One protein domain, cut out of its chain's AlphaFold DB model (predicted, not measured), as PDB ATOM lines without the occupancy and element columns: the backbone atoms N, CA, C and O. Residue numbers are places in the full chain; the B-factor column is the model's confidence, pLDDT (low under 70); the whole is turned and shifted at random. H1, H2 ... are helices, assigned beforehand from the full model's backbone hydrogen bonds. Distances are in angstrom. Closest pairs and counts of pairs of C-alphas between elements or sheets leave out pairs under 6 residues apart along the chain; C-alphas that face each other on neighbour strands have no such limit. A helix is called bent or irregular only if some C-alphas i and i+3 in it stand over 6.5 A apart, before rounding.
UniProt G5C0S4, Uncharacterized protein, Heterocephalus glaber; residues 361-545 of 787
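AT A GLANCE: This is residues 361 to 545 of the 787 residues of an uncharacterized protein of Heterocephalus glaber (UniProt G5C0S4). Five helices stand in an up-and-down bundle, each running against the one before it: H6 is in the middle, with the hairpin of H3 and H4 on one side and the hairpin of H7 and H8 on the other. H2 packs on H3 and H4, H5 packs on the first part of H3, and H9 packs on H7. The printed part has 185 residues, with nine named helices, H1 to H9 in chain order, and no named strand; its class is all helix. The whole is compact, with a radius of gyration of the C-alphas of 15.9 A and spans of 46 by 40 by 33 A.

IN THESE COORDINATES: Find C-alpha 361 at (23.742, 22.368, 7.335), where H1, residues 361 to 365, begins. H2 follows at residues 373 to 379, then H3 at 385 to 396, 16.4 A long. Look next for C-alpha 414 at (35.665, 20.688, -1.306): from there H4 runs to residue 435, over 32.3 A. H5 is residues 449 to 454, H6 is 462 to 474, 18.5 A, and H7 is 478 to 492, 20.5 A. H8, residues 498 to 517, spans 28.4 A and is irregular, with C-alphas 512 and 515 7.1 A apart. H9, residues 536 to 542, ends at C-alpha 542, (-0.534, 25.035, -15.153).

HOW THE PARTS SIT: Begin at the hubs H3 and H6, which touch four helices each. They touch each other, closest at the C-alphas of Leu 393 and Phe 468, 6.2 A apart, running the same way at a shallow tilt of 30 degrees. In the hairpin of H3 and H4, the closest C-alphas are those of Val 392 and Leu 423, 6.0 A apart. H6 and H7 form a hairpin too, closest at the C-alphas of Ala 472 and Phe 481, 5.4 A apart. H6 and H8 touch at a shallow tilt of 13 degrees, the same way, with the C-alphas of Val 466 and Ala 503 closest at 6.8 A. Farther out, H2 touches H4 through residues 419 to 426 of H4 alone, closest at the C-alphas of Thr 374 and Glu 422, 6.1 A. H5 touches H3, with the C-alphas of Ala 386 and Ile 453 closest at 5.3 A. H9 touches H7, with the C-alphas of Gly 486 and Ala 537 closest at 4.7 A. H1 is close to H4 but not clearly touching, and H3 and H8 are apart. Every O i to N i+4 pair is within hydrogen-bond range in H1, H2, H3, H5, H6, H7 and H9; H4 has 17 of 18 and H8 13 of 16.

THE WHOLE: The C-alphas farthest apart are those of Glu 380 and Ile 545, 46.0 A. The printed part has no cut. The links H3 to H4, H4 to H5 and H8 to H9 are long; residues 410 to 416, of which 414 to 416 belong to H4, stand free. The mean pLDDT of the printed part is 81.1; look for values under 70 at residues 361 to 366, 399 to 400, 410 to 412, 438 to 440 and 530 to 545.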
ATOM      1  N   LEU A 361      24.682  21.364   7.837       65.31
ATOM      2  CA  LEU A 361      23.742  22.368   7.335       65.31
ATOM      3  C   LEU A 361      22.355  22.247   7.994       65.31
ATOM      4  O   LEU A 361      21.671  23.258   8.137       65.31
ATOM      5  N   ASN A 362      21.964  21.047   8.442       60.31
ATOM      6  CA  ASN A 362      20.665  20.798   9.073       60.31
ATOM      7  C   ASN A 362      20.610  21.368  10.498       60.31
ATOM      8  O   ASN A 362      19.703  22.126  10.821       60.31
ATOM      9  N   GLU A 363      21.611  21.054  11.327       61.25
ATOM     10  CA  GLU A 363      21.748  21.586  12.696       61.25
ATOM     11  C   GLU A 363      22.023  23.095  12.711       61.25
ATOM     12  O   GLU A 363      21.694  23.783  13.671       61.25
ATOM     13  N   THR A 364      22.641  23.619  11.650       65.12
ATOM     14  CA  THR A 364      23.010  25.037  11.576       65.12
ATOM     15  C   THR A 364      21.797  25.929  11.309       65.12
ATOM     16  O   THR A 364      21.732  27.023  11.859       65.12
ATOM     17  N   GLN A 365      20.823  25.488  10.501       64.88
ATOM     18  CA  GLN A 365      19.690  26.330  10.079       64.88
ATOM     19  C   GLN A 365      18.755  26.749  11.226       64.88
ATOM     20  O   GLN A 365      18.199  27.841  11.162       64.88
ATOM     21  N   SER A 366      18.624  25.949  12.288       67.31
ATOM     22  CA  SER A 366      17.787  26.266  13.459       67.31
ATOM     23  C   SER A 366      18.428  27.238  14.462       67.31
ATOM     24  O   SER A 366      17.804  27.585  15.465       67.31
ATOM     25  N   LEU A 367      19.666  27.680  14.221       77.69
ATOM     26  CA  LEU A 367      20.359  28.662  15.055       77.69
ATOM     27  C   LEU A 367      20.034  30.105  14.616       77.69
ATOM     28  O   LEU A 367      19.815  30.351  13.428       77.69
ATOM     29  N   PRO A 368      20.050  31.090  15.535       79.00
ATOM     30  CA  PRO A 368      19.858  32.492  15.177       79.00
ATOM     31  C   PRO A 368      21.020  33.031  14.329       79.00
ATOM     32  O   PRO A 368      22.181  32.652  14.507       79.00
ATOM     33  N   TRP A 369      20.709  33.963  13.427       84.69
ATOM     34  CA  TRP A 369      21.699  34.688  12.628       84.69
ATOM     35  C   TRP A 369      22.633  35.547  13.516       84.69
ATOM     36  O   TRP A 369      22.143  36.175  14.458       84.69
ATOM     37  N   PRO A 370      23.946  35.662  13.211       86.12
ATOM     38  CA  PRO A 370      24.680  35.007  12.125       86.12
ATOM     39  C   PRO A 370      25.341  33.688  12.570       86.12
ATOM     40  O   PRO A 370      26.176  33.648  13.478       86.12
ATOM     41  N   ARG A 371      25.032  32.599  11.862       84.31
ATOM     42  CA  ARG A 371      25.423  31.223  12.198       84.31
ATOM     43  C   ARG A 371      26.756  30.864  11.547       84.31
ATOM     44  O   ARG A 371      27.723  30.476  12.209       84.31
ATOM     45  N   THR A 372      26.835  31.006  10.225       83.38
ATOM     46  CA  THR A 372      27.965  30.537   9.410       83.38
ATOM     47  C   THR A 372      29.141  31.523   9.418       83.38
ATOM     48  O   THR A 372      29.104  32.571  10.070       83.38
ATOM     49  N   SER A 373      30.235  31.191   8.723       79.19
ATOM     50  CA  SER A 373      31.368  32.116   8.569       79.19
ATOM     51  C   SER A 373      31.093  33.223   7.552       79.19
ATOM     52  O   SER A 373      31.637  34.320   7.673       79.19
ATOM     53  N   THR A 374      30.249  32.916   6.569       85.69
ATOM     54  CA  THR A 374      29.824  33.792   5.481       85.69
ATOM     55  C   THR A 374      28.820  34.812   5.994       85.69
ATOM     56  O   THR A 374      28.996  35.995   5.738       85.69
ATOM     57  N   GLU A 375      27.852  34.391   6.812       88.50
ATOM     58  CA  GLU A 375      26.886  35.281   7.474       88.50
ATOM     59  C   GLU A 375      27.594  36.284   8.399       88.50
ATOM     60  O   GLU A 375      27.384  37.489   8.292       88.50
ATOM     61  N   ARG A 376      28.552  35.816   9.215       81.94
ATOM     62  CA  ARG A 376      29.406  36.705  10.025       81.94
ATOM     63  C   ARG A 376      30.253  37.660   9.178       81.94
ATOM     64  O   ARG A 376      30.465  38.792   9.588       81.94
ATOM     65  N   LEU A 377      30.733  37.234   8.007       76.19
ATOM     66  CA  LEU A 377      31.472  38.113   7.093       76.19
ATOM     67  C   LEU A 377      30.552  39.124   6.384       76.19
ATOM     68  O   LEU A 377      31.002  40.223   6.077       76.19
ATOM     69  N   LEU A 378      29.281  38.784   6.145       85.38
ATOM     70  CA  LEU A 378      28.278  39.711   5.620       85.38
ATOM     71  C   LEU A 378      27.980  40.820   6.638       85.38
ATOM     72  O   LEU A 378      28.040  41.992   6.276       85.38
ATOM     73  N   ASP A 379      27.753  40.478   7.908       83.81
ATOM     74  CA  ASP A 379      27.517  41.469   8.973       83.81
ATOM     75  C   ASP A 379      28.742  42.337   9.297       83.81
ATOM     76  O   ASP A 379      28.599  43.512   9.623       83.81
ATOM     77  N   GLU A 380      29.955  41.796   9.171       76.06
ATOM     78  CA  GLU A 380      31.202  42.565   9.306       76.06
ATOM     79  C   GLU A 380      31.447  43.569   8.162       76.06
ATOM     80  O   GLU A 380      32.330  44.421   8.290       76.06
ATOM     81  N   MET A 381      30.760  43.427   7.022       71.50
ATOM     82  CA  MET A 381      31.063  44.168   5.788       71.50
ATOM     83  C   MET A 381      29.904  45.013   5.243       71.50
ATOM     84  O   MET A 381      30.163  45.905   4.432       71.50
ATOM     85  N   PHE A 382      28.656  44.750   5.643       83.81
ATOM     86  CA  PHE A 382      27.461  45.370   5.065       83.81
ATOM     87  C   PHE A 382      26.421  45.737   6.125       83.81
ATOM     88  O   PHE A 382      26.111  44.964   7.027       83.81
ATOM     89  N   ASP A 383      25.837  46.924   5.976       80.88
ATOM     90  CA  ASP A 383      24.944  47.530   6.963       80.88
ATOM     91  C   ASP A 383      23.445  47.329   6.684       80.88
ATOM     92  O   ASP A 383      22.641  47.486   7.599       80.88
ATOM     93  N   SER A 384      23.053  46.935   5.467       87.88
ATOM     94  CA  SER A 384      21.647  46.713   5.084       87.88
ATOM     95  C   SER A 384      21.427  45.352   4.423       87.88
ATOM     96  O   SER A 384      22.342  44.811   3.801       87.88
ATOM     97  N   THR A 385      20.226  44.773   4.516       90.88
ATOM     98  CA  THR A 385      19.956  43.486   3.845       90.88
ATOM     99  C   THR A 385      20.123  43.588   2.332       90.88
ATOM    100  O   THR A 385      20.739  42.706   1.744       90.88
ATOM    101  N   ALA A 386      19.695  44.687   1.703       92.12
ATOM    102  CA  ALA A 386      19.876  44.881   0.263       92.12
ATOM    103  C   ALA A 386      21.362  44.802  -0.160       92.12
ATOM    104  O   ALA A 386      21.695  44.203  -1.184       92.12
ATOM    105  N   SER A 387      22.281  45.335   0.660       89.88
ATOM    106  CA  SER A 387      23.726  45.288   0.380       89.88
ATOM    107  C   SER A 387      24.364  43.932   0.717       89.88
ATOM    108  O   SER A 387      25.178  43.446  -0.071       89.88
ATOM    109  N   ARG A 388      23.929  43.257   1.796       93.88
ATOM    110  CA  ARG A 388      24.281  41.845   2.069       93.88
ATOM    111  C   ARG A 388      23.849  40.926   0.918       93.88
ATOM    112  O   ARG A 388      24.625  40.087   0.468       93.88
ATOM    113  N   PHE A 389      22.629  41.100   0.416       95.88
ATOM    114  CA  PHE A 389      22.053  40.263  -0.633       95.88
ATOM    115  C   PHE A 389      22.739  40.482  -1.988       95.88
ATOM    116  O   PHE A 389      23.055  39.509  -2.670       95.88
ATOM    117  N   LEU A 390      23.095  41.727  -2.340       94.81
ATOM    118  CA  LEU A 390      23.964  41.996  -3.495       94.81
ATOM    119  C   LEU A 390      25.322  41.285  -3.372       94.81
ATOM    120  O   LEU A 390      25.830  40.759  -4.363       94.81
ATOM    121  N   ALA A 391      25.908  41.242  -2.173       92.19
ATOM    122  CA  ALA A 391      27.176  40.556  -1.943       92.19
ATOM    123  C   ALA A 391      27.065  39.031  -2.137       92.19
ATOM    124  O   ALA A 391      27.955  38.437  -2.748       92.19
ATOM    125  N   VAL A 392      25.958  38.414  -1.701       96.38
ATOM    126  CA  VAL A 392      25.635  36.998  -1.974       96.38
ATOM    127  C   VAL A 392      25.423  36.760  -3.473       96.38
ATOM    128  O   VAL A 392      26.077  35.890  -4.051       96.38
ATOM    129  N   LEU A 393      24.574  37.565  -4.121       95.25
ATOM    130  CA  LEU A 393      24.298  37.494  -5.559       95.25
ATOM    131  C   LEU A 393      25.575  37.563  -6.392       95.25
ATOM    132  O   LEU A 393      25.784  36.737  -7.279       95.25
ATOM    133  N   GLU A 394      26.439  38.541  -6.125       92.75
ATOM    134  CA  GLU A 394      27.685  38.682  -6.867       92.75
ATOM    135  C   GLU A 394      28.698  37.598  -6.505       92.75
ATOM    136  O   GLU A 394      29.407  37.156  -7.405       92.75
ATOM    137  N   ALA A 395      28.755  37.100  -5.265       90.31
ATOM    138  CA  ALA A 395      29.614  35.963  -4.920       90.31
ATOM    139  C   ALA A 395      29.243  34.684  -5.695       90.31
ATOM    140  O   ALA A 395      30.140  33.992  -6.177       90.31
ATOM    141  N   LEU A 396      27.943  34.423  -5.874       92.12
ATOM    142  CA  LEU A 396      27.408  33.299  -6.653       92.12
ATOM    143  C   LEU A 396      27.441  33.530  -8.180       92.12
ATOM    144  O   LEU A 396      27.457  32.575  -8.951       92.12
ATOM    145  N   SER A 397      27.469  34.783  -8.648       89.56
ATOM    146  CA  SER A 397      27.437  35.102 -10.086       89.56
ATOM    147  C   SER A 397      28.750  34.748 -10.801       89.56
ATOM    148  O   SER A 397      29.781  35.402 -10.598       89.56
ATOM    149  N   ASN A 398      28.706  33.776 -11.715       79.12
ATOM    150  CA  ASN A 398      29.793  33.442 -12.640       79.12
ATOM    151  C   ASN A 398      29.444  33.922 -14.061       79.12
ATOM    152  O   ASN A 398      28.440  33.501 -14.619       79.12
ATOM    153  N   SER A 399      30.278  34.777 -14.661       67.94
ATOM    154  CA  SER A 399      30.061  35.317 -16.015       67.94
ATOM    155  C   SER A 399      30.262  34.307 -17.144       67.94
ATOM    156  O   SER A 399      29.924  34.602 -18.283       67.94
ATOM    157  N   ASN A 400      30.857  33.150 -16.848       68.88
ATOM    158  CA  ASN A 400      31.290  32.179 -17.852       68.88
ATOM    159  C   ASN A 400      30.327  30.979 -17.940       68.88
ATOM    160  O   ASN A 400      30.726  29.911 -18.395       68.88
ATOM    161  N   ARG A 401      29.099  31.128 -17.425       75.69
ATOM    162  CA  ARG A 401      28.122  30.052 -17.232       75.69
ATOM    163  C   ARG A 401      26.724  30.537 -17.623       75.69
ATOM    164  O   ARG A 401      26.228  31.476 -17.006       75.69
ATOM    165  N   ARG A 402      26.096  29.889 -18.607       80.44
ATOM    166  CA  ARG A 402      24.676  30.111 -18.943       80.44
ATOM    167  C   ARG A 402      23.760  29.420 -17.932       80.44
ATOM    168  O   ARG A 402      24.164  28.458 -17.281       80.44
ATOM    169  N   ILE A 403      22.513  29.879 -17.839       81.75
ATOM    170  CA  ILE A 403      21.533  29.399 -16.848       81.75
ATOM    171  C   ILE A 403      21.250  27.893 -17.000       81.75
ATOM    172  O   ILE A 403      21.190  27.178 -16.003       81.75
ATOM    173  N   LEU A 404      21.136  27.388 -18.237       82.31
ATOM    174  CA  LEU A 404      20.876  25.965 -18.508       82.31
ATOM    175  C   LEU A 404      22.137  25.077 -18.499       82.31
ATOM    176  O   LEU A 404      22.038  23.864 -18.669       82.31
ATOM    177  N   GLN A 405      23.321  25.637 -18.228       82.62
ATOM    178  CA  GLN A 405      24.551  24.870 -17.991       82.62
ATOM    179  C   GLN A 405      24.641  24.465 -16.508       82.62
ATOM    180  O   GLN A 405      25.528  24.930 -15.784       82.62
ATOM    181  N   THR A 406      23.698  23.640 -16.039       81.69
ATOM    182  CA  THR A 406      23.585  23.235 -14.623       81.69
ATOM    183  C   THR A 406      24.748  22.349 -14.163       81.69
ATOM    184  O   THR A 406      25.649  22.012 -14.933       81.69
ATOM    185  N   GLY A 407      24.814  22.087 -12.858       77.62
ATOM    186  CA  GLY A 407      25.868  21.304 -12.211       77.62
ATOM    187  C   GLY A 407      26.428  21.972 -10.947       77.62
ATOM    188  O   GLY A 407      26.296  23.193 -10.777       77.62
ATOM    189  N   PRO A 408      27.126  21.212 -10.087       74.44
ATOM    190  CA  PRO A 408      27.849  21.766  -8.947       74.44
ATOM    191  C   PRO A 408      28.982  22.705  -9.392       74.44
ATOM    192  O   PRO A 408      29.421  22.709 -10.543       74.44
ATOM    193  N   PHE A 409      29.497  23.502  -8.456       72.06
ATOM    194  CA  PHE A 409      30.648  24.370  -8.706       72.06
ATOM    195  C   PHE A 409      31.903  23.535  -9.013       72.06
ATOM    196  O   PHE A 409      32.385  22.797  -8.158       72.06
ATOM    197  N   VAL A 410      32.430  23.643 -10.235       66.88
ATOM    198  CA  VAL A 410      33.542  22.804 -10.715       66.88
ATOM    199  C   VAL A 410      34.850  23.185 -10.014       66.88
ATOM    200  O   VAL A 410      35.485  24.188 -10.347       66.88
ATOM    201  N   THR A 411      35.252  22.388  -9.022       68.06
ATOM    202  CA  THR A 411      36.506  22.552  -8.277       68.06
ATOM    203  C   THR A 411      36.907  21.268  -7.546       68.06
ATOM    204  O   THR A 411      36.048  20.537  -7.058       68.06
ATOM    205  N   ASP A 412      38.213  21.038  -7.402       60.69
ATOM    206  CA  ASP A 412      38.766  19.972  -6.552       60.69
ATOM    207  C   ASP A 412      38.765  20.354  -5.052       60.69
ATOM    208  O   ASP A 412      38.978  19.518  -4.171       60.69
ATOM    209  N   GLU A 413      38.554  21.637  -4.733       72.00
ATOM    210  CA  GLU A 413      38.587  22.172  -3.369       72.00
ATOM    211  C   GLU A 413      37.204  22.073  -2.703       72.00
ATOM    212  O   GLU A 413      36.402  23.006  -2.757       72.00
ATOM    213  N   VAL A 414      36.935  20.952  -2.021       72.19
ATOM    214  CA  VAL A 414      35.665  20.688  -1.306       72.19
ATOM    215  C   VAL A 414      35.266  21.833  -0.359       72.19
ATOM    216  O   VAL A 414      34.086  22.160  -0.256       72.19
ATOM    217  N   GLU A 415      36.232  22.517   0.268       73.56
ATOM    218  CA  GLU A 415      35.975  23.696   1.112       73.56
ATOM    219  C   GLU A 415      35.262  24.859   0.398       73.56
ATOM    220  O   GLU A 415      34.712  25.728   1.073       73.56
ATOM    221  N   LEU A 416      35.286  24.924  -0.938       79.88
ATOM    222  CA  LEU A 416      34.560  25.940  -1.702       79.88
ATOM    223  C   LEU A 416      33.099  25.542  -1.960       79.88
ATOM    224  O   LEU A 416      32.253  26.426  -2.070       79.88
ATOM    225  N   LEU A 417      32.778  24.243  -1.984       80.31
ATOM    226  CA  LEU A 417      31.395  23.750  -2.045       80.31
ATOM    227  C   LEU A 417      30.645  24.074  -0.744       80.31
ATOM    228  O   LEU A 417      29.497  24.523  -0.778       80.31
ATOM    229  N   ASP A 418      31.332  23.954   0.397       81.69
ATOM    230  CA  ASP A 418      30.819  24.420   1.689       81.69
ATOM    231  C   ASP A 418      30.530  25.940   1.659       81.69
ATOM    232  O   ASP A 418      29.528  26.377   2.215       81.69
ATOM    233  N   VAL A 419      31.343  26.761   0.968       85.75
ATOM    234  CA  VAL A 419      31.081  28.212   0.815       85.75
ATOM    235  C   VAL A 419      29.858  28.496  -0.054       85.75
ATOM    236  O   VAL A 419      29.067  29.364   0.300       85.75
ATOM    237  N   ILE A 420      29.676  27.778  -1.167       89.62
ATOM    238  CA  ILE A 420      28.460  27.899  -1.988       89.62
ATOM    239  C   ILE A 420      27.216  27.561  -1.147       89.62
ATOM    240  O   ILE A 420      26.227  28.291  -1.196       89.62
ATOM    241  N   SER A 421      27.308  26.534  -0.298       88.12
ATOM    242  CA  SER A 421      26.244  26.154   0.643       88.12
ATOM    243  C   SER A 421      25.993  27.238   1.708       88.12
ATOM    244  O   SER A 421      24.846  27.620   1.936       88.12
ATOM    245  N   GLU A 422      27.047  27.795   2.328       89.75
ATOM    246  CA  GLU A 422      26.928  28.930   3.265       89.75
ATOM    247  C   GLU A 422      26.301  30.172   2.582       89.75
ATOM    248  O   GLU A 422      25.535  30.894   3.221       89.75
ATOM    249  N   LEU A 423      26.585  30.418   1.294       93.31
ATOM    250  CA  LEU A 423      26.039  31.539   0.513       93.31
ATOM    251  C   LEU A 423      24.552  31.365   0.167       93.31
ATOM    252  O   LEU A 423      23.789  32.316   0.335       93.31
ATOM    253  N   PHE A 424      24.117  30.186  -0.291       93.06
ATOM    254  CA  PHE A 424      22.695  29.944  -0.573       93.06
ATOM    255  C   PHE A 424      21.847  29.907   0.706       93.06
ATOM    256  O   PHE A 424      20.745  30.454   0.706       93.06
ATOM    257  N   MET A 425      22.370  29.359   1.811       89.00
ATOM    258  CA  MET A 425      21.723  29.445   3.128       89.00
ATOM    259  C   MET A 425      21.533  30.904   3.562       89.00
ATOM    260  O   MET A 425      20.426  31.297   3.930       89.00
ATOM    261  N   ALA A 426      22.582  31.727   3.447       92.38
ATOM    262  CA  ALA A 426      22.505  33.145   3.777       92.38
ATOM    263  C   ALA A 426      21.519  33.904   2.867       92.38
ATOM    264  O   ALA A 426      20.733  34.715   3.348       92.38
ATOM    265  N   GLY A 427      21.524  33.627   1.558       93.94
ATOM    266  CA  GLY A 427      20.594  34.238   0.607       93.94
ATOM    267  C   GLY A 427      19.130  33.884   0.886       93.94
ATOM    268  O   GLY A 427      18.289  34.780   0.902       93.94
ATOM    269  N   LYS A 428      18.833  32.610   1.185       90.81
ATOM    270  CA  LYS A 428      17.493  32.155   1.594       90.81
ATOM    271  C   LYS A 428      16.996  32.927   2.818       90.81
ATOM    272  O   LYS A 428      15.889  33.457   2.793       90.81
ATOM    273  N   GLU A 429      17.819  33.015   3.862       89.88
ATOM    274  CA  GLU A 429      17.465  33.708   5.107       89.88
ATOM    275  C   GLU A 429      17.152  35.188   4.869       89.88
ATOM    276  O   GLU A 429      16.101  35.688   5.266       89.88
ATOM    277  N   LEU A 430      18.050  35.883   4.164       92.12
ATOM    278  CA  LEU A 430      17.906  37.306   3.876       92.12
ATOM    279  C   LEU A 430      16.657  37.589   3.027       92.12
ATOM    280  O   LEU A 430      16.011  38.610   3.258       92.12
ATOM    281  N   LEU A 431      16.288  36.695   2.101       91.31
ATOM    282  CA  LEU A 431      15.053  36.791   1.313       91.31
ATOM    283  C   LEU A 431      13.798  36.635   2.186       91.31
ATOM    284  O   LEU A 431      12.896  37.464   2.097       91.31
ATOM    285  N   ILE A 432      13.757  35.622   3.058       87.62
ATOM    286  CA  ILE A 432      12.612  35.376   3.952       87.62
ATOM    287  C   ILE A 432      12.425  36.554   4.921       87.62
ATOM    288  O   ILE A 432      11.334  37.122   4.983       87.62
ATOM    289  N   ILE A 433      13.485  36.973   5.623       86.50
ATOM    290  CA  ILE A 433      13.421  38.040   6.641       86.50
ATOM    291  C   ILE A 433      12.975  39.388   6.047       86.50
ATOM    292  O   ILE A 433      12.317  40.169   6.730       86.50
ATOM    293  N   SER A 434      13.336  39.677   4.794       85.00
ATOM    294  CA  SER A 434      13.179  41.019   4.208       85.00
ATOM    295  C   SER A 434      11.889  41.227   3.416       85.00
ATOM    296  O   SER A 434      11.504  42.372   3.184       85.00
ATOM    297  N   ASN A 435      11.252  40.144   2.958       86.19
ATOM    298  CA  ASN A 435      10.180  40.207   1.959       86.19
ATOM    299  C   ASN A 435       8.953  39.334   2.284       86.19
ATOM    300  O   ASN A 435       8.009  39.317   1.498       86.19
ATOM    301  N   THR A 436       8.914  38.631   3.423       82.56
ATOM    302  CA  THR A 436       7.707  37.894   3.845       82.56
ATOM    303  C   THR A 436       6.622  38.862   4.325       82.56
ATOM    304  O   THR A 436       6.737  39.465   5.390       82.56
ATOM    305  N   GLY A 437       5.550  39.005   3.542       71.75
ATOM    306  CA  GLY A 437       4.382  39.818   3.878       71.75
ATOM    307  C   GLY A 437       3.428  39.147   4.874       71.75
ATOM    308  O   GLY A 437       3.563  37.971   5.218       71.75
ATOM    309  N   ALA A 438       2.393  39.883   5.293       62.50
ATOM    310  CA  ALA A 438       1.464  39.516   6.377       62.50
ATOM    311  C   ALA A 438       0.664  38.203   6.189       62.50
ATOM    312  O   ALA A 438      -0.011  37.758   7.114       62.50
ATOM    313  N   HIS A 439       0.735  37.571   5.013       60.69
ATOM    314  CA  HIS A 439       0.102  36.282   4.707       60.69
ATOM    315  C   HIS A 439       1.110  35.133   4.505       60.69
ATOM    316  O   HIS A 439       0.743  34.098   3.955       60.69
ATOM    317  N   GLY A 440       2.380  35.306   4.894       68.56
ATOM    318  CA  GLY A 440       3.431  34.301   4.670       68.56
ATOM    319  C   GLY A 440       3.834  34.143   3.197       68.56
ATOM    320  O   GLY A 440       4.364  33.109   2.808       68.56
ATOM    321  N   MET A 441       3.544  35.156   2.376       72.38
ATOM    322  CA  MET A 441       3.842  35.214   0.941       72.38
ATOM    323  C   MET A 441       4.884  36.298   0.683       72.38
ATOM    324  O   MET A 441       4.871  37.327   1.359       72.38
ATOM    325  N   LEU A 442       5.760  36.085  -0.300       82.31
ATOM    326  CA  LEU A 442       6.765  37.073  -0.683       82.31
ATOM    327  C   LEU A 442       6.124  38.267  -1.414       82.31
ATOM    328  O   LEU A 442       5.329  38.084  -2.337       82.31
ATOM    329  N   ASP A 443       6.498  39.473  -0.998       83.88
ATOM    330  CA  ASP A 443       6.082  40.759  -1.569       83.88
ATOM    331  C   ASP A 443       7.326  41.605  -1.900       83.88
ATOM    332  O   ASP A 443       8.358  41.490  -1.234       83.88
ATOM    333  N   PHE A 444       7.265  42.434  -2.946       87.62
ATOM    334  CA  PHE A 444       8.431  43.130  -3.501       87.62
ATOM    335  C   PHE A 444       8.131  44.598  -3.847       87.62
ATOM    336  O   PHE A 444       7.128  44.888  -4.503       87.62
ATOM    337  N   PRO A 445       9.018  45.543  -3.475       85.50
ATOM    338  CA  PRO A 445       8.861  46.944  -3.837       85.50
ATOM    339  C   PRO A 445       9.149  47.163  -5.329       85.50
ATOM    340  O   PRO A 445       9.972  46.470  -5.927       85.50
ATOM    341  N   LYS A 446       8.541  48.207  -5.906       79.50
ATOM    342  CA  LYS A 446       8.794  48.657  -7.290       79.50
ATOM    343  C   LYS A 446      10.032  49.566  -7.429       79.50
ATOM    344  O   LYS A 446      10.169  50.263  -8.428       79.50
ATOM    345  N   THR A 447      10.907  49.590  -6.424       84.44
ATOM    346  CA  THR A 447      12.186  50.319  -6.436       84.44
ATOM    347  C   THR A 447      13.342  49.386  -6.782       84.44
ATOM    348  O   THR A 447      13.319  48.193  -6.467       84.44
ATOM    349  N   SER A 448      14.377  49.927  -7.422       86.88
ATOM    350  CA  SER A 448      15.543  49.147  -7.833       86.88
ATOM    351  C   SER A 448      16.404  48.720  -6.642       86.88
ATOM    352  O   SER A 448      16.466  49.397  -5.608       86.88
ATOM    353  N   LEU A 449      17.164  47.631  -6.812       87.88
ATOM    354  CA  LEU A 449      18.123  47.172  -5.803       87.88
ATOM    355  C   LEU A 449      19.092  48.288  -5.367       87.88
ATOM    356  O   LEU A 449      19.428  48.389  -4.188       87.88
ATOM    357  N   TRP A 450      19.542  49.135  -6.298       85.38
ATOM    358  CA  TRP A 450      20.505  50.197  -5.997       85.38
ATOM    359  C   TRP A 450      19.907  51.319  -5.147       85.38
ATOM    360  O   TRP A 450      20.576  51.776  -4.223       85.38
ATOM    361  N   GLU A 451      18.652  51.709  -5.369       86.00
ATOM    362  CA  GLU A 451      17.961  52.687  -4.515       86.00
ATOM    363  C   GLU A 451      17.802  52.144  -3.087       86.00
ATOM    364  O   GLU A 451      18.214  52.798  -2.128       86.00
ATOM    365  N   LEU A 452      17.342  50.893  -2.940       88.12
ATOM    366  CA  LEU A 452      17.240  50.206  -1.644       88.12
ATOM    367  C   LEU A 452      18.596  50.124  -0.912       88.12
ATOM    368  O   LEU A 452      18.667  50.288   0.308       88.12
ATOM    369  N   ILE A 453      19.687  49.906  -1.652       85.75
ATOM    370  CA  ILE A 453      21.066  49.854  -1.145       85.75
ATOM    371  C   ILE A 453      21.570  51.225  -0.667       85.75
ATOM    372  O   ILE A 453      22.208  51.317   0.392       85.75
ATOM    373  N   ILE A 454      21.289  52.288  -1.426       82.31
ATOM    374  CA  ILE A 454      21.669  53.667  -1.097       82.31
ATOM    375  C   ILE A 454      20.874  54.168   0.115       82.31
ATOM    376  O   ILE A 454      21.478  54.666   1.067       82.31
ATOM    377  N   GLU A 455      19.558  53.936   0.141       83.94
ATOM    378  CA  GLU A 455      18.668  54.261   1.265       83.94
ATOM    379  C   GLU A 455      18.819  53.324   2.482       83.94
ATOM    380  O   GLU A 455      18.141  53.506   3.494       83.94
ATOM    381  N   ARG A 456      19.714  52.325   2.414       84.44
ATOM    382  CA  ARG A 456      20.002  51.350   3.486       84.44
ATOM    383  C   ARG A 456      18.781  50.523   3.935       84.44
ATOM    384  O   ARG A 456      18.708  50.116   5.093       84.44
ATOM    385  N   LYS A 457      17.837  50.236   3.036       86.62
ATOM    386  CA  LYS A 457      16.648  49.419   3.339       86.62
ATOM    387  C   LYS A 457      17.021  47.959   3.609       86.62
ATOM    388  O   LYS A 457      17.905  47.387   2.965       86.62
ATOM    389  N   ASN A 458      16.260  47.334   4.500       89.56
ATOM    390  CA  ASN A 458      16.297  45.895   4.763       89.56
ATOM    391  C   ASN A 458      15.179  45.175   3.988       89.56
ATOM    392  O   ASN A 458      14.411  44.417   4.560       89.56
ATOM    393  N   ILE A 459      15.073  45.489   2.695       90.31
ATOM    394  CA  ILE A 459      14.108  44.937   1.734       90.31
ATOM    395  C   ILE A 459      14.904  44.582   0.473       90.31
ATOM    396  O   ILE A 459      15.826  45.319   0.115       90.31
ATOM    397  N   ILE A 460      14.583  43.469  -0.185       92.56
ATOM    398  CA  ILE A 460      15.188  43.054  -1.457       92.56
ATOM    399  C   ILE A 460      14.208  43.366  -2.598       92.56
ATOM    400  O   ILE A 460      12.992  43.273  -2.428       92.56
ATOM    401  N   SER A 461      14.725  43.773  -3.758       92.38
ATOM    402  CA  SER A 461      13.930  44.058  -4.957       92.38
ATOM    403  C   SER A 461      13.593  42.790  -5.752       92.38
ATOM    404  O   SER A 461      14.231  41.742  -5.619       92.38
ATOM    405  N   MET A 462      12.594  42.905  -6.628       91.31
ATOM    406  CA  MET A 462      12.137  41.821  -7.499       91.31
ATOM    407  C   MET A 462      13.256  41.258  -8.396       91.31
ATOM    408  O   MET A 462      13.452  40.042  -8.443       91.31
ATOM    409  N   ASP A 463      14.030  42.126  -9.062       90.69
ATOM    410  CA  ASP A 463      15.124  41.739  -9.969       90.69
ATOM    411  C   ASP A 463      16.188  40.885  -9.260       90.69
ATOM    412  O   ASP A 463      16.668  39.871  -9.780       90.69
ATOM    413  N   ALA A 464      16.500  41.259  -8.019       93.31
ATOM    414  CA  ALA A 464      17.489  40.610  -7.184       93.31
ATOM    415  C   ALA A 464      17.030  39.204  -6.770       93.31
ATOM    416  O   ALA A 464      17.807  38.249  -6.869       93.31
ATOM    417  N   ALA A 465      15.769  39.056  -6.354       94.06
ATOM    418  CA  ALA A 465      15.191  37.762  -5.998       94.06
ATOM    419  C   ALA A 465      15.129  36.813  -7.209       94.06
ATOM    420  O   ALA A 465      15.565  35.665  -7.114       94.06
ATOM    421  N   VAL A 466      14.697  37.302  -8.379       93.44
ATOM    422  CA  VAL A 466      14.683  36.518  -9.630       93.44
ATOM    423  C   VAL A 466      16.094  36.064 -10.015       93.44
ATOM    424  O   VAL A 466      16.295  34.896 -10.355       93.44
ATOM    425  N   LYS A 467      17.103  36.940  -9.903       93.88
ATOM    426  CA  LYS A 467      18.511  36.580 -10.142       93.88
ATOM    427  C   LYS A 467      19.009  35.509  -9.163       93.88
ATOM    428  O   LYS A 467      19.713  34.594  -9.585       93.88
ATOM    429  N   PHE A 468      18.636  35.579  -7.883       95.38
ATOM    430  CA  PHE A 468      19.003  34.568  -6.880       95.38
ATOM    431  C   PHE A 468      18.398  33.194  -7.203       95.38
ATOM    432  O   PHE A 468      19.086  32.178  -7.118       95.38
ATOM    433  N   ILE A 469      17.145  33.162  -7.656       93.81
ATOM    434  CA  ILE A 469      16.427  31.927  -8.001       93.81
ATOM    435  C   ILE A 469      16.976  31.312  -9.300       93.81
ATOM    436  O   ILE A 469      17.228  30.108  -9.345       93.81
ATOM    437  N   LYS A 470      17.292  32.135 -10.316       93.75
ATOM    438  CA  LYS A 470      18.048  31.703 -11.511       93.75
ATOM    439  C   LYS A 470      19.414  31.099 -11.135       93.75
ATOM    440  O   LYS A 470      19.830  30.106 -11.731       93.75
ATOM    441  N   LEU A 471      20.104  31.644 -10.126       93.75
ATOM    442  CA  LEU A 471      21.363  31.080  -9.615       93.75
ATOM    443  C   LEU A 471      21.154  29.753  -8.861       93.75
ATOM    444  O   LEU A 471      21.948  28.839  -9.067       93.75
ATOM    445  N   ALA A 472      20.096  29.610  -8.056       92.69
ATOM    446  CA  ALA A 472      19.775  28.353  -7.365       92.69
ATOM    447  C   ALA A 472      19.530  27.197  -8.353       92.69
ATOM    448  O   ALA A 472      20.118  26.128  -8.196       92.69
ATOM    449  N   PHE A 473      18.766  27.448  -9.425       92.19
ATOM    450  CA  PHE A 473      18.616  26.524 -10.559       92.19
ATOM    451  C   PHE A 473      19.980  26.151 -11.166       92.19
ATOM    452  O   PHE A 473      20.334  24.980 -11.276       92.19
ATOM    453  N   THR A 474      20.785  27.166 -11.506       91.25
ATOM    454  CA  THR A 474      22.087  26.994 -12.176       91.25
ATOM    455  C   THR A 474      23.062  26.133 -11.352       91.25
ATOM    456  O   THR A 474      23.914  25.447 -11.916       91.25
ATOM    457  N   TYR A 475      22.954  26.163 -10.021       89.25
ATOM    458  CA  TYR A 475      23.806  25.428  -9.080       89.25
ATOM    459  C   TYR A 475      23.200  24.109  -8.557       89.25
ATOM    460  O   TYR A 475      23.825  23.468  -7.716       89.25
ATOM    461  N   GLU A 476      22.044  23.676  -9.075       89.44
ATOM    462  CA  GLU A 476      21.350  22.429  -8.689       89.44
ATOM    463  C   GLU A 476      20.808  22.404  -7.244       89.44
ATOM    464  O   GLU A 476      20.566  21.342  -6.664       89.44
ATOM    465  N   GLU A 477      20.529  23.580  -6.674       89.69
ATOM    466  CA  GLU A 477      19.812  23.732  -5.399       89.69
ATOM    467  C   GLU A 477      18.290  23.634  -5.619       89.69
ATOM    468  O   GLU A 477      17.524  24.564  -5.353       89.69
ATOM    469  N   TRP A 478      17.855  22.495  -6.169       87.50
ATOM    470  CA  TRP A 478      16.520  22.296  -6.746       87.50
ATOM    471  C   TRP A 478      15.363  22.591  -5.782       87.50
ATOM    472  O   TRP A 478      14.415  23.269  -6.166       87.50
ATOM    473  N   GLY A 479      15.444  22.161  -4.518       85.50
ATOM    474  CA  GLY A 479      14.391  22.396  -3.524       85.50
ATOM    475  C   GLY A 479      14.254  23.867  -3.120       85.50
ATOM    476  O   GLY A 479      13.140  24.351  -2.901       85.50
ATOM    477  N   LEU A 480      15.369  24.606  -3.076       89.12
ATOM    478  CA  LEU A 480      15.365  26.059  -2.902       89.12
ATOM    479  C   LEU A 480      14.781  26.748  -4.144       89.12
ATOM    480  O   LEU A 480      13.939  27.634  -4.001       89.12
ATOM    481  N   PHE A 481      15.195  26.329  -5.345       91.19
ATOM    482  CA  PHE A 481      14.683  26.856  -6.612       91.19
ATOM    483  C   PHE A 481      13.163  26.679  -6.736       91.19
ATOM    484  O   PHE A 481      12.456  27.672  -6.880       91.19
ATOM    485  N   GLU A 482      12.657  25.447  -6.647       85.94
ATOM    486  CA  GLU A 482      11.260  25.121  -6.947       85.94
ATOM    487  C   GLU A 482      10.289  25.822  -5.983       85.94
ATOM    488  O   GLU A 482       9.306  26.434  -6.407       85.94
ATOM    489  N   SER A 483      10.601  25.805  -4.682       85.44
ATOM    490  CA  SER A 483       9.776  26.461  -3.662       85.44
ATOM    491  C   SER A 483       9.796  27.989  -3.768       85.44
ATOM    492  O   SER A 483       8.743  28.617  -3.655       85.44
ATOM    493  N   SER A 484      10.955  28.595  -4.056       87.56
ATOM    494  CA  SER A 484      11.053  30.045  -4.280       87.56
ATOM    495  C   SER A 484      10.336  30.468  -5.564       87.56
ATOM    496  O   SER A 484       9.592  31.447  -5.567       87.56
ATOM    497  N   ALA A 485      10.527  29.720  -6.657       87.62
ATOM    498  CA  ALA A 485       9.903  30.000  -7.943       87.62
ATOM    499  C   ALA A 485       8.376  29.872  -7.868       87.62
ATOM    500  O   ALA A 485       7.674  30.749  -8.363       87.62
ATOM    501  N   GLY A 486       7.850  28.851  -7.178       81.31
ATOM    502  CA  GLY A 486       6.413  28.714  -6.927       81.31
ATOM    503  C   GLY A 486       5.816  29.910  -6.173       81.31
ATOM    504  O   GLY A 486       4.765  30.421  -6.565       81.31
ATOM    505  N   GLN A 487       6.501  30.410  -5.136       81.44
ATOM    506  CA  GLN A 487       6.051  31.598  -4.402       81.44
ATOM    507  C   GLN A 487       6.079  32.866  -5.272       81.44
ATOM    508  O   GLN A 487       5.066  33.566  -5.333       81.44
ATOM    509  N   LEU A 488       7.171  33.137  -6.003       85.25
ATOM    510  CA  LEU A 488       7.262  34.313  -6.885       85.25
ATOM    511  C   LEU A 488       6.251  34.268  -8.040       85.25
ATOM    512  O   LEU A 488       5.646  35.292  -8.346       85.25
ATOM    513  N   SER A 489       5.987  33.102  -8.635       79.00
ATOM    514  CA  SER A 489       4.949  32.962  -9.666       79.00
ATOM    515  C   SER A 489       3.562  33.370  -9.146       79.00
ATOM    516  O   SER A 489       2.807  34.033  -9.857       79.00
ATOM    517  N   SER A 490       3.244  33.069  -7.881       78.44
ATOM    518  CA  SER A 490       1.981  33.488  -7.246       78.44
ATOM    519  C   SER A 490       1.881  35.000  -6.970       78.44
ATOM    520  O   SER A 490       0.774  35.519  -6.778       78.44
ATOM    521  N   PHE A 491       3.020  35.702  -6.952       83.06
ATOM    522  CA  PHE A 491       3.119  37.161  -6.883       83.06
ATOM    523  C   PHE A 491       3.010  37.780  -8.288       83.06
ATOM    524  O   PHE A 491       2.195  38.679  -8.491       83.06
ATOM    525  N   PHE A 492       3.735  37.255  -9.283       84.06
ATOM    526  CA  PHE A 492       3.707  37.765 -10.664       84.06
ATOM    527  C   PHE A 492       2.346  37.629 -11.348       84.06
ATOM    528  O   PHE A 492       1.950  38.531 -12.087       84.06
ATOM    529  N   GLN A 493       1.566  36.590 -11.031       76.69
ATOM    530  CA  GLN A 493       0.171  36.476 -11.480       76.69
ATOM    531  C   GLN A 493      -0.712  37.675 -11.062       76.69
ATOM    532  O   GLN A 493      -1.759  37.885 -11.665       76.69
ATOM    533  N   ARG A 494      -0.291  38.480 -10.072       79.50
ATOM    534  CA  ARG A 494      -1.003  39.671  -9.563       79.50
ATOM    535  C   ARG A 494      -0.402  41.006 -10.029       79.50
ATOM    536  O   ARG A 494      -0.874  42.053  -9.594       79.50
ATOM    537  N   GLN A 495       0.657  40.983 -10.839       79.81
ATOM    538  CA  GLN A 495       1.330  42.176 -11.362       79.81
ATOM    539  C   GLN A 495       1.192  42.238 -12.887       79.81
ATOM    540  O   GLN A 495       1.459  41.252 -13.574       79.81
ATOM    541  N   ASP A 496       0.844  43.414 -13.408       80.25
ATOM    542  CA  ASP A 496       0.724  43.694 -14.849       80.25
ATOM    543  C   ASP A 496       1.958  44.398 -15.445       80.25
ATOM    544  O   ASP A 496       1.941  44.810 -16.606       80.25
ATOM    545  N   ASP A 497       3.034  44.579 -14.672       84.44
ATOM    546  CA  ASP A 497       4.238  45.245 -15.175       84.44
ATOM    547  C   ASP A 497       5.085  44.314 -16.075       84.44
ATOM    548  O   ASP A 497       5.136  43.097 -15.864       84.44
ATOM    549  N   PRO A 498       5.762  44.860 -17.104       86.44
ATOM    550  CA  PRO A 498       6.438  44.048 -18.111       86.44
ATOM    551  C   PRO A 498       7.700  43.340 -17.596       86.44
ATOM    552  O   PRO A 498       8.147  42.384 -18.229       86.44
ATOM    553  N   GLU A 499       8.283  43.768 -16.471       86.19
ATOM    554  CA  GLU A 499       9.461  43.117 -15.893       86.19
ATOM    555  C   GLU A 499       9.046  41.896 -15.064       86.19
ATOM    556  O   GLU A 499       9.609  40.815 -15.251       86.19
ATOM    557  N   ALA A 500       7.980  42.014 -14.265       86.44
ATOM    558  CA  ALA A 500       7.314  40.887 -13.622       86.44
ATOM    559  C   ALA A 500       6.808  39.876 -14.659       86.44
ATOM    560  O   ALA A 500       7.065  38.683 -14.518       86.44
ATOM    561  N   LYS A 501       6.170  40.324 -15.753       87.12
ATOM    562  CA  LYS A 501       5.712  39.423 -16.828       87.12
ATOM    563  C   LYS A 501       6.842  38.776 -17.631       87.12
ATOM    564  O   LYS A 501       6.657  37.668 -18.137       87.12
ATOM    565  N   LYS A 502       8.030  39.388 -17.701       89.44
ATOM    566  CA  LYS A 502       9.231  38.694 -18.192       89.44
ATOM    567  C   LYS A 502       9.700  37.642 -17.184       89.44
ATOM    568  O   LYS A 502       9.901  36.491 -17.563       89.44
ATOM    569  N   ALA A 503       9.847  38.017 -15.915       89.81
ATOM    570  CA  ALA A 503      10.308  37.121 -14.856       89.81
ATOM    571  C   ALA A 503       9.380  35.909 -14.656       89.81
ATOM    572  O   ALA A 503       9.864  34.804 -14.423       89.81
ATOM    573  N   GLU A 504       8.067  36.092 -14.816       87.88
ATOM    574  CA  GLU A 504       7.062  35.027 -14.793       87.88
ATOM    575  C   GLU A 504       7.340  33.980 -15.878       87.88
ATOM    576  O   GLU A 504       7.444  32.793 -15.574       87.88
ATOM    577  N   LYS A 505       7.558  34.414 -17.128       87.50
ATOM    578  CA  LYS A 505       7.922  33.517 -18.235       87.50
ATOM    579  C   LYS A 505       9.279  32.849 -18.018       87.50
ATOM    580  O   LYS A 505       9.409  31.656 -18.274       87.50
ATOM    581  N   ASP A 506      10.273  33.587 -17.529       91.19
ATOM    582  CA  ASP A 506      11.602  33.038 -17.240       91.19
ATOM    583  C   ASP A 506      11.529  31.908 -16.198       91.19
ATOM    584  O   ASP A 506      12.138  30.855 -16.388       91.19
ATOM    585  N   LEU A 507      10.764  32.092 -15.115       90.44
ATOM    586  CA  LEU A 507      10.574  31.060 -14.091       90.44
ATOM    587  C   LEU A 507       9.673  29.914 -14.570       90.44
ATOM    588  O   LEU A 507       9.984  28.763 -14.276       90.44
ATOM    589  N   MET A 508       8.613  30.193 -15.338       85.50
ATOM    590  CA  MET A 508       7.764  29.169 -15.965       85.50
ATOM    591  C   MET A 508       8.595  28.218 -16.835       85.50
ATOM    592  O   MET A 508       8.451  26.999 -16.740       85.50
ATOM    593  N   LEU A 509       9.496  28.771 -17.651       89.50
ATOM    594  CA  LEU A 509      10.399  28.003 -18.503       89.50
ATOM    595  C   LEU A 509      11.382  27.172 -17.665       89.50
ATOM    596  O   LEU A 509      11.502  25.966 -17.880       89.50
ATOM    597  N   LEU A 510      12.044  27.773 -16.670       91.44
ATOM    598  CA  LEU A 510      12.987  27.043 -15.813       91.44
ATOM    599  C   LEU A 510      12.311  25.928 -14.995       91.44
ATOM    600  O   LEU A 510      12.889  24.856 -14.844       91.44
ATOM    601  N   LEU A 511      11.072  26.129 -14.538       87.12
ATOM    602  CA  LEU A 511      10.263  25.079 -13.910       87.12
ATOM    603  C   LEU A 511       9.915  23.954 -14.903       87.12
ATOM    604  O   LEU A 511      10.011  22.784 -14.551       87.12
ATOM    605  N   ALA A 512       9.563  24.278 -16.151       85.50
ATOM    606  CA  ALA A 512       9.190  23.284 -17.162       85.50
ATOM    607  C   ALA A 512      10.351  22.377 -17.623       85.50
ATOM    608  O   ALA A 512      10.111  21.254 -18.064       85.50
ATOM    609  N   ILE A 513      11.603  22.844 -17.542       88.25
ATOM    610  CA  ILE A 513      12.795  22.065 -17.925       88.25
ATOM    611  C   ILE A 513      13.488  21.370 -16.740       88.25
ATOM    612  O   ILE A 513      14.288  20.460 -16.962       88.25
ATOM    613  N   GLU A 514      13.167  21.737 -15.494       87.12
ATOM    614  CA  GLU A 514      13.746  21.120 -14.291       87.12
ATOM    615  C   GLU A 514      13.635  19.579 -14.300       87.12
ATOM    616  O   GLU A 514      14.688  18.940 -14.205       87.12
ATOM    617  N   PRO A 515      12.471  18.945 -14.574       83.69
ATOM    618  CA  PRO A 515      12.353  17.481 -14.535       83.69
ATOM    619  C   PRO A 515      13.167  16.764 -15.623       83.69
ATOM    620  O   PRO A 515      13.502  15.583 -15.504       83.69
ATOM    621  N   LEU A 516      13.493  17.481 -16.703       83.94
ATOM    622  CA  LEU A 516      14.231  16.968 -17.856       83.94
ATOM    623  C   LEU A 516      15.752  16.996 -17.652       83.94
ATOM    624  O   LEU A 516      16.462  16.218 -18.302       83.94
ATOM    625  N   ILE A 517      16.228  17.864 -16.752       85.69
ATOM    626  CA  ILE A 517      17.631  18.015 -16.342       85.69
ATOM    627  C   ILE A 517      17.890  17.253 -15.034       85.69
ATOM    628  O   ILE A 517      18.816  16.442 -14.965       85.69
ATOM    629  N   ASN A 518      17.035  17.424 -14.022       82.56
ATOM    630  CA  ASN A 518      17.105  16.749 -12.727       82.56
ATOM    631  C   ASN A 518      16.569  15.303 -12.796       82.56
ATOM    632  O   ASN A 518      15.738  14.869 -11.998       82.56
ATOM    633  N   VAL A 519      17.088  14.504 -13.734       78.94
ATOM    634  CA  VAL A 519      16.669  13.106 -13.978       78.94
ATOM    635  C   VAL A 519      16.822  12.218 -12.727       78.94
ATOM    636  O   VAL A 519      16.179  11.177 -12.611       78.94
ATOM    637  N   ARG A 520      17.660  12.628 -11.763       75.75
ATOM    638  CA  ARG A 520      17.870  11.940 -10.476       75.75
ATOM    639  C   ARG A 520      16.905  12.371  -9.363       75.75
ATOM    640  O   ARG A 520      16.913  11.733  -8.315       75.75
ATOM    641  N   ARG A 521      16.098  13.422  -9.570       78.38
ATOM    642  CA  ARG A 521      15.233  14.060  -8.556       78.38
ATOM    643  C   ARG A 521      15.995  14.414  -7.271       78.38
ATOM    644  O   ARG A 521      15.529  14.194  -6.152       78.38
ATOM    645  N   ASN A 522      17.198  14.961  -7.445       77.62
ATOM    646  CA  ASN A 522      17.986  15.540  -6.361       77.62
ATOM    647  C   ASN A 522      17.246  16.766  -5.802       77.62
ATOM    648  O   ASN A 522      16.637  17.505  -6.568       77.62
ATOM    649  N   LYS A 523      17.346  17.043  -4.497       75.00
ATOM    650  CA  LYS A 523      16.700  18.218  -3.870       75.00
ATOM    651  C   LYS A 523      17.644  19.396  -3.595       75.00
ATOM    652  O   LYS A 523      17.199  20.409  -3.068       75.00
ATOM    653  N   GLY A 524      18.921  19.280  -3.961       78.06
ATOM    654  CA  GLY A 524      19.975  20.191  -3.504       78.06
ATOM    655  C   GLY A 524      20.472  19.849  -2.094       78.06
ATOM    656  O   GLY A 524      20.174  18.775  -1.563       78.06
ATOM    657  N   LEU A 525      21.241  20.760  -1.501       74.56
ATOM    658  CA  LEU A 525      21.692  20.724  -0.105       74.56
ATOM    659  C   LEU A 525      20.912  21.703   0.787       74.56
ATOM    660  O   LEU A 525      20.894  21.533   2.007       74.56
ATOM    661  N   ILE A 526      20.278  22.721   0.202       77.38
ATOM    662  CA  ILE A 526      19.509  23.739   0.921       77.38
ATOM    663  C   ILE A 526      18.021  23.380   0.931       77.38
ATOM    664  O   ILE A 526      17.416  23.120  -0.108       77.38
ATOM    665  N   PHE A 527      17.407  23.389   2.119       73.12
ATOM    666  CA  PHE A 527      15.986  23.066   2.256       73.12
ATOM    667  C   PHE A 527      15.085  24.080   1.524       73.12
ATOM    668  O   PHE A 527      15.406  25.276   1.527       73.12
ATOM    669  N   PRO A 528      13.917  23.642   1.014       75.19
ATOM    670  CA  PRO A 528      12.848  24.516   0.530       75.19
ATOM    671  C   PRO A 528      12.446  25.641   1.496       75.19
ATOM    672  O   PRO A 528      12.735  25.599   2.697       75.19
ATOM    673  N   LEU A 529      11.743  26.645   0.972       71.12
ATOM    674  CA  LEU A 529      10.997  27.607   1.786       71.12
ATOM    675  C   LEU A 529       9.847  26.904   2.530       71.12
ATOM    676  O   LEU A 529       9.381  25.831   2.137       71.12
ATOM    677  N   GLU A 530       9.403  27.512   3.627       64.06
ATOM    678  CA  GLU A 530       8.348  26.957   4.476       64.06
ATOM    679  C   GLU A 530       7.001  26.841   3.740       64.06
ATOM    680  O   GLU A 530       6.745  27.521   2.745       64.06
ATOM    681  N   ASN A 531       6.135  25.951   4.235       57.59
ATOM    682  CA  ASN A 531       4.831  25.595   3.653       57.59
ATOM    683  C   ASN A 531       4.861  24.946   2.249       57.59
ATOM    684  O   ASN A 531       3.799  24.684   1.681       57.59
ATOM    685  N   TYR A 532       6.038  24.631   1.698       56.75
ATOM    686  CA  TYR A 532       6.151  23.948   0.408       56.75
ATOM    687  C   TYR A 532       5.582  22.511   0.438       56.75
ATOM    688  O   TYR A 532       5.879  21.723   1.339       56.75
ATOM    689  N   LYS A 533       4.783  22.161  -0.582       56.94
ATOM    690  CA  LYS A 533       4.258  20.809  -0.835       56.94
ATOM    691  C   LYS A 533       4.777  20.294  -2.175       56.94
ATOM    692  O   LYS A 533       4.619  20.951  -3.200       56.94
ATOM    693  N   GLU A 534       5.372  19.107  -2.136       51.84
ATOM    694  CA  GLU A 534       6.159  18.540  -3.233       51.84
ATOM    695  C   GLU A 534       5.360  18.367  -4.538       51.84
ATOM    696  O   GLU A 534       4.251  17.833  -4.532       51.84
ATOM    697  N   GLY A 535       5.920  18.845  -5.655       55.38
ATOM    698  CA  GLY A 535       5.327  18.798  -6.995       55.38
ATOM    699  C   GLY A 535       4.207  19.813  -7.274       55.38
ATOM    700  O   GLY A 535       3.713  19.872  -8.402       55.38
ATOM    701  N   GLN A 536       3.790  20.632  -6.298       56.81
ATOM    702  CA  GLN A 536       2.662  21.555  -6.496       56.81
ATOM    703  C   GLN A 536       3.016  22.832  -7.271       56.81
ATOM    704  O   GLN A 536       2.105  23.455  -7.809       56.81
ATOM    705  N   ALA A 537       4.291  23.227  -7.377       57.25
ATOM    706  CA  ALA A 537       4.680  24.493  -8.015       57.25
ATOM    707  C   ALA A 537       4.235  24.574  -9.488       57.25
ATOM    708  O   ALA A 537       3.597  25.545  -9.898       57.25
ATOM    709  N   ILE A 538       4.499  23.519 -10.265       54.47
ATOM    710  CA  ILE A 538       4.088  23.424 -11.674       54.47
ATOM    711  C   ILE A 538       2.571  23.213 -11.787       54.47
ATOM    712  O   ILE A 538       1.930  23.837 -12.627       54.47
ATOM    713  N   GLN A 539       1.966  22.390 -10.922       57.22
ATOM    714  CA  GLN A 539       0.528  22.083 -10.981       57.22
ATOM    715  C   GLN A 539      -0.363  23.291 -10.650       57.22
ATOM    716  O   GLN A 539      -1.360  23.519 -11.332       57.22
ATOM    717  N   LEU A 540       0.005  24.091  -9.641       52.38
ATOM    718  CA  LEU A 540      -0.688  25.339  -9.292       52.38
ATOM    719  C   LEU A 540      -0.595  26.383 -10.411       52.38
ATOM    720  O   LEU A 540      -1.509  27.184 -10.575       52.38
ATOM    721  N   TYR A 541       0.496  26.372 -11.181       54.41
ATOM    722  CA  TYR A 541       0.699  27.309 -12.281       54.41
ATOM    723  C   TYR A 541      -0.021  26.862 -13.565       54.41
ATOM    724  O   TYR A 541      -0.774  27.642 -14.146       54.41
ATOM    725  N   LEU A 542       0.131  25.593 -13.969       53.72
ATOM    726  CA  LEU A 542      -0.534  25.035 -15.153       53.72
ATOM    727  C   LEU A 542      -2.060  25.072 -15.050       53.72
ATOM    728  O   LEU A 542      -2.709  25.264 -16.069       53.72
ATOM    729  N   LYS A 543      -2.631  24.964 -13.844       53.66
ATOM    730  CA  LYS A 543      -4.082  25.069 -13.624       53.66
ATOM    731  C   LYS A 543      -4.659  26.475 -13.873       53.66
ATOM    732  O   LYS A 543      -5.868  26.611 -14.036       53.66
ATOM    733  N   ASN A 544      -3.813  27.509 -13.905       46.72
ATOM    734  CA  ASN A 544      -4.228  28.901 -14.126       46.72
ATOM    735  C   ASN A 544      -4.034  29.363 -15.584       46.72
ATOM    736  O   ASN A 544      -4.554  30.409 -15.967       46.72
ATOM    737  N   ILE A 545      -3.313  28.592 -16.405       48.16
ATOM    738  CA  ILE A 545      -3.267  28.762 -17.864       48.16
ATOM    739  C   ILE A 545      -4.291  27.799 -18.472       48.16
ATOM    740  O   ILE A 545      -4.475  26.699 -17.971       48.16
TER     741      ILE A 545